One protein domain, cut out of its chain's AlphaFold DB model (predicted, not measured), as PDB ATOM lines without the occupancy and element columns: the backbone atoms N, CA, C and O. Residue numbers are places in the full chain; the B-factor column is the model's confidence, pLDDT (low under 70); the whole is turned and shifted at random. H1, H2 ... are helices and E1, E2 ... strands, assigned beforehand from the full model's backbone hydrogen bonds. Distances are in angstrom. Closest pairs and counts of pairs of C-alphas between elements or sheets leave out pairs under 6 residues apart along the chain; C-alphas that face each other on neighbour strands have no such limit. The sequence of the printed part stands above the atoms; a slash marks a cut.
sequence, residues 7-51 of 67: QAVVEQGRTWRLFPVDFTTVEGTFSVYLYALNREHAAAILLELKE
ATOM      1  N   GLN A   7     158.929 121.195 113.180       90.00
ATOM      2  CA  GLN A   7     158.375 119.884 112.835       90.00
ATOM      3  C   GLN A   7     157.469 119.336 113.949       90.00
ATOM      4  O   GLN A   7     156.528 118.588 113.674       90.00
ATOM      5  N   ALA A   8     157.742 119.710 115.199       92.06
ATOM      6  CA  ALA A   8     156.894 119.410 116.334       92.06
ATOM      7  C   ALA A   8     156.947 120.531 117.374       92.06
ATOM      8  O   ALA A   8     157.998 121.134 117.568       92.06
ATOM      9  N   VAL A   9     155.828 120.762 118.058       92.81
ATOM     10  CA  VAL A   9     155.694 121.717 119.166       92.81
ATOM     11  C   VAL A   9     155.002 121.008 120.328       92.81
ATOM     12  O   VAL A   9     154.058 120.239 120.122       92.81
ATOM     13  N   VAL A  10     155.474 121.237 121.553       93.25
ATOM     14  CA  VAL A  10     154.795 120.767 122.766       93.25
ATOM     15  C   VAL A  10     153.939 121.902 123.301       93.25
ATOM     16  O   VAL A  10     154.467 122.911 123.748       93.25
ATOM     17  N   GLU A  11     152.624 121.720 123.275       91.12
ATOM     18  CA  GLU A  11     151.653 122.715 123.731       91.12
ATOM     19  C   GLU A  11     150.618 122.001 124.603       91.12
ATOM     20  O   GLU A  11     150.087 120.954 124.215       91.12
ATOM     21  N   GLN A  12     150.363 122.521 125.808       91.44
ATOM     22  CA  GLN A  12     149.416 121.934 126.774       91.44
ATOM     23  C   GLN A  12     149.651 120.431 127.055       91.44
ATOM     24  O   GLN A  12     148.713 119.639 127.162       91.44
ATOM     25  N   GLY A  13     150.919 120.009 127.137       93.31
ATOM     26  CA  GLY A  13     151.295 118.613 127.401       93.31
ATOM     27  C   GLY A  13     151.066 117.649 126.230       93.31
ATOM     28  O   GLY A  13     151.206 116.439 126.398       93.31
ATOM     29  N   ARG A  14     150.728 118.159 125.040       95.00
ATOM     30  CA  ARG A  14     150.559 117.370 123.815       95.00
ATOM     31  C   ARG A  14     151.647 117.717 122.810       95.00
ATOM     32  O   ARG A  14     151.989 118.881 122.631       95.00
ATOM     33  N   THR A  15     152.165 116.704 122.123       96.38
ATOM     34  CA  THR A  15     153.086 116.902 120.999       96.38
ATOM     35  C   THR A  15     152.293 117.036 119.709       96.38
ATOM     36  O   THR A  15     151.739 116.060 119.200       96.38
ATOM     37  N   TRP A  16     152.270 118.246 119.174       97.00
ATOM     38  CA  TRP A  16     151.735 118.550 117.859       97.00
ATOM     39  C   TRP A  16     152.836 118.374 116.829       97.00
ATOM     40  O   TRP A  16     153.965 118.795 117.057       97.00
ATOM     41  N   ARG A  17     152.524 117.738 115.704       96.25
ATOM     42  CA  ARG A  17     153.464 117.488 114.610       96.25
ATOM     43  C   ARG A  17     152.942 118.111 113.333       96.25
ATOM     44  O   ARG A  17     151.734 118.140 113.113       96.25
ATOM     45  N   LEU A  18     153.862 118.582 112.506       95.88
ATOM     46  CA  LEU A  18     153.552 119.175 111.218       95.88
ATOM     47  C   LEU A  18     153.213 118.077 110.195       95.88
ATOM     48  O   LEU A  18     154.002 117.154 109.986       95.88
ATOM     49  N   PHE A  19     152.062 118.192 109.538       96.19
ATOM     50  CA  PHE A  19     151.638 117.320 108.445       96.19
ATOM     51  C   PHE A  19     151.451 118.147 107.167       96.19
ATOM     52  O   PHE A  19     150.721 119.141 107.202       96.19
ATOM     53  N   PRO A  20     152.100 117.770 106.050       95.19
ATOM     54  CA  PRO A  20     151.870 118.417 104.768       95.19
ATOM     55  C   PRO A  20     150.503 118.017 104.207       95.19
ATOM     56  O   PRO A  20     150.085 116.860 104.314       95.19
ATOM     57  N   VAL A  21     149.834 118.978 103.583       95.50
ATOM     58  CA  VAL A  21     148.620 118.785 102.795       95.50
ATOM     59  C   VAL A  21     148.863 119.393 101.428       95.50
ATOM     60  O   VAL A  21     149.067 120.599 101.318       95.50
ATOM     61  N   ASP A  22     148.782 118.558 100.402       96.12
ATOM     62  CA  ASP A  22     148.873 118.984  99.012       96.12
ATOM     63  C   ASP A  22     147.471 119.093  98.409       96.12
ATOM     64  O   ASP A  22     146.601 118.250  98.654       96.12
ATOM     65  N   PHE A  23     147.243 120.133  97.614       93.44
ATOM     66  CA  PHE A  23     145.991 120.341  96.896       93.44
ATOM     67  C   PHE A  23     146.253 120.967  95.529       93.44
ATOM     68  O   PHE A  23     147.247 121.654  95.308       93.44
ATOM     69  N   THR A  24     145.344 120.717  94.596       96.19
ATOM     70  CA  THR A  24     145.442 121.200  93.219       96.19
ATOM     71  C   THR A  24     144.358 122.223  92.937       96.19
ATOM     72  O   THR A  24     143.189 121.992  93.249       96.19
ATOM     73  N   THR A  25     144.735 123.311  92.282       94.94
ATOM     74  CA  THR A  25     143.817 124.273  91.669       94.94
ATOM     75  C   THR A  25     144.058 124.301  90.159       94.94
ATOM     76  O   THR A  25     144.933 123.605  89.641       94.94
ATOM     77  N   VAL A  26     143.297 125.123  89.434       97.06
ATOM     78  CA  VAL A  26     143.541 125.360  88.000       97.06
ATOM     79  C   VAL A  26     144.909 126.000  87.722       97.06
ATOM     80  O   VAL A  26     145.390 125.937  86.596       97.06
ATOM     81  N   GLU A  27     145.540 126.592  88.737       97.19
ATOM     82  CA  GLU A  27     146.830 127.281  88.636       97.19
ATOM     83  C   GLU A  27     148.018 126.360  88.955       97.19
ATOM     84  O   GLU A  27     149.160 126.703  88.653       97.19
ATOM     85  N   GLY A  28     147.767 125.182  89.541       96.56
ATOM     86  CA  GLY A  28     148.800 124.199  89.857       96.56
ATOM     87  C   GLY A  28     148.598 123.488  91.192       96.56
ATOM     88  O   GLY A  28     147.512 123.491  91.773       96.56
ATOM     89  N   THR A  29     149.667 122.854  91.669       96.31
ATOM     90  CA  THR A  29     149.707 122.182  92.972       96.31
ATOM     91  C   THR A  29     150.298 123.114  94.015       96.31
ATOM     92  O   THR A  29     151.378 123.672  93.822       96.31
ATOM     93  N   PHE A  30     149.609 123.228  95.139       94.88
ATOM     94  CA  PHE A  30     150.012 124.016  96.290       94.88
ATOM     95  C   PHE A  30     150.035 123.127  97.529       94.88
ATOM     96  O   PHE A  30     149.391 122.076  97.570       94.88
ATOM     97  N   SER A  31     150.754 123.579  98.553       92.88
ATOM     98  CA  SER A  31     150.863 122.861  99.816       92.88
ATOM     99  C   SER A  31     150.608 123.796 100.990       92.88
ATOM    100  O   SER A  31     151.048 124.948 100.997       92.88
ATOM    101  N   VAL A  32     149.930 123.274 102.008       92.25
ATOM    102  CA  VAL A  32     149.814 123.884 103.339       92.25
ATOM    103  C   VAL A  32     150.270 122.888 104.398       92.25
ATOM    104  O   VAL A  32     150.373 121.687 104.148       92.25
ATOM    105  N   TYR A  33     150.551 123.384 105.598       93.12
ATOM    106  CA  TYR A  33     150.992 122.568 106.723       93.12
ATOM    107  C   TYR A  33     150.010 122.690 107.883       93.12
ATOM    108  O   TYR A  33     149.648 123.798 108.274       93.12
ATOM    109  N   LEU A  34     149.612 121.550 108.450       95.19
ATOM    110  CA  LEU A  34     148.717 121.476 109.606       95.19
ATOM    111  C   LEU A  34     149.452 120.868 110.797       95.19
ATOM    112  O   LEU A  34     150.113 119.839 110.663       95.19
ATOM    113  N   TYR A  35     149.303 121.466 111.975       95.88
ATOM    114  CA  TYR A  35     149.702 120.812 113.216       95.88
ATOM    115  C   TYR A  35     148.601 119.850 113.666       95.88
ATOM    116  O   TYR A  35     147.457 120.257 113.851       95.88
ATOM    117  N   ALA A  36     148.950 118.584 113.888       97.12
ATOM    118  CA  ALA A  36     148.037 117.575 114.421       97.12
ATOM    119  C   ALA A  36     148.762 116.597 115.356       97.12
ATOM    120  O   ALA A  36     149.989 116.543 115.413       97.12
ATOM    121  N   LEU A  37     148.002 115.789 116.093       97.50
ATOM    122  CA  LEU A  37     148.567 114.809 117.036       97.50
ATOM    123  C   LEU A  37     149.113 113.567 116.308       97.50
ATOM    124  O   LEU A  37     150.151 113.004 116.667       97.50
ATOM    125  N   ASN A  38     148.405 113.146 115.265       96.50
ATOM    126  CA  ASN A  38     148.722 112.013 114.407       96.50
ATOM    127  C   ASN A  38     148.076 112.230 113.021       96.50
ATOM    128  O   ASN A  38     147.415 113.244 112.788       96.50
ATOM    129  N   ARG A  39     148.265 111.277 112.099       95.75
ATOM    130  CA  ARG A  39     147.749 111.375 110.724       95.75
ATOM    131  C   ARG A  39     146.215 111.363 110.649       95.75
ATOM    132  O   ARG A  39     145.658 112.054 109.806       95.75
ATOM    133  N   GLU A  40     145.542 110.610 111.512       97.94
ATOM    134  CA  GLU A  40     144.072 110.542 111.552       97.94
ATOM    135  C   GLU A  40     143.476 111.882 111.990       97.94
ATOM    136  O   GLU A  40     142.572 112.407 111.346       97.94
ATOM    137  N   HIS A  41     144.054 112.492 113.025       97.75
ATOM    138  CA  HIS A  41     143.686 113.827 113.470       97.75
ATOM    139  C   HIS A  41     143.971 114.878 112.385       97.75
ATOM    140  O   HIS A  41     143.143 115.753 112.161       97.75
ATOM    141  N   ALA A  42     145.084 114.762 111.649       97.44
ATOM    142  CA  ALA A  42     145.361 115.645 110.512       97.44
ATOM    143  C   ALA A  42     144.291 115.530 109.409       97.44
ATOM    144  O   ALA A  42     143.890 116.541 108.836       97.44
ATOM    145  N   ALA A  43     143.802 114.317 109.130       97.31
ATOM    146  CA  ALA A  43     142.730 114.097 108.161       97.31
ATOM    147  C   ALA A  43     141.389 114.692 108.625       97.31
ATOM    148  O   ALA A  43     140.672 115.267 107.807       97.31
ATOM    149  N   ALA A  44     141.076 114.602 109.923       97.81
ATOM    150  CA  ALA A  44     139.891 115.236 110.503       97.81
ATOM    151  C   ALA A  44     139.956 116.770 110.395       97.81
ATOM    152  O   ALA A  44     139.035 117.379 109.857       97.81
ATOM    153  N   ILE A  45     141.085 117.378 110.784       97.19
ATOM    154  CA  ILE A  45     141.308 118.828 110.641       97.19
ATOM    155  C   ILE A  45     141.190 119.252 109.171       97.19
ATOM    156  O   ILE A  45     140.604 120.288 108.875       97.19
ATOM    157  N   LEU A  46     141.719 118.462 108.229       96.81
ATOM    158  CA  LEU A  46     141.600 118.764 106.801       96.81
ATOM    159  C   LEU A  46     140.141 118.773 106.323       96.81
ATOM    160  O   LEU A  46     139.791 119.587 105.470       96.81
ATOM    161  N   LEU A  47     139.299 117.869 106.831       96.88
ATOM    162  CA  LEU A  47     137.878 117.856 106.489       96.88
ATOM    163  C   LEU A  47     137.181 119.117 107.012       96.88
ATOM    164  O   LEU A  47     136.545 119.816 106.231       96.88
ATOM    165  N   GLU A  48     137.391 119.453 108.285       96.06
ATOM    166  CA  GLU A  48     136.845 120.676 108.889       96.06
ATOM    167  C   GLU A  48     137.328 121.935 108.154       96.06
ATOM    168  O   GLU A  48     136.548 122.850 107.890       96.06
ATOM    169  N   LEU A  49     138.603 121.976 107.755       94.62
ATOM    170  CA  LEU A  49     139.185 123.101 107.024       94.62
ATOM    171  C   LEU A  49     138.520 123.301 105.659       94.62
ATOM    172  O   LEU A  49     138.253 124.437 105.279       94.62
ATOM    173  N   LYS A  50     138.208 122.223 104.930       93.56
ATOM    174  CA  LYS A  50     137.496 122.319 103.642       93.56
ATOM    175  C   LYS A  50     136.104 122.936 103.781       93.56
ATOM    176  O   LYS A  50     135.629 123.547 102.829       93.56
ATOM    177  N   GLU A  51     135.464 122.764 104.933       95.50
ATOM    178  CA  GLU A  51     134.111 123.265 105.197       95.50
ATOM    179  C   GLU A  51     134.105 124.681 105.782       95.50
ATOM    180  O   GLU A  51     133.171 125.444 105.542       95.50
TER     181      GLU A  51
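Overview. This is residues 7 to 51 of the 67 residues of an uncharacterized protein of Pseudomonas sp. LAMO17WK12:I10 (UniProt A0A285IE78). A long, twisted two-stranded ribbon, the hairpin of E2 and E3, makes the long axis, with short E1 folded beside the first part of E2 and H1 packed on one face. The hairpin's far end, residues 24 to 29, sticks out free. The printed part has 45 residues, with named elements in the order E1, E2, E3, H1; the antiparallel sheet runs E1, E2, E3. The class is mixed, helices and strands; the whole is loose, with a radius of gyration of the C-alphas of 12.1 A, and spans 41 by 21 by 13 A.

Arrangement. E1, residues 8 to 11, and E2, residues 14 to 25, form an antiparallel hairpin at 127 degrees, with N 9 and O 16 within hydrogen-bond range at 2.9 A. E2 and E3, residues 28 to 36, form another at 164 degrees, with N 21 and O 32 at 2.8 A. The three make a meander, each strand the antiparallel neighbour of the one before. Pairing is staggered: E2 pairs with E1 over residues 14 to 17 and with E3 over 17 to 25. H1, residues 39 to 51, is on one face of this strongly twisted sheet, making two layers, at a height over the sheet of 7.0 A. It lies over E3 and runs only just across the strands, at 61 degrees to E3 on the local plane. The closest C-alphas of E3 and H1, those of Ala 36 and Ala 42, are 5.1 A apart. In H1 every O i to N i+4 pair is within hydrogen-bond range.

Along the chain. E1 begins at C-alpha 8 (156.894, 119.410, 116.334) and is 9.6 A long. E2 measures 33.6 A, E3 25.5 A and H1 18.9 A, ending at C-alpha 51 (134.111, 123.265, 105.197).

Size, cuts and confidence. The C-alphas farthest apart, those of Gly 13 and Val 26, are 40.7 A apart. The three links are tight, and the printed part has no cut. Mean pLDDT of the printed part is 95.3; no printed residue is under 70.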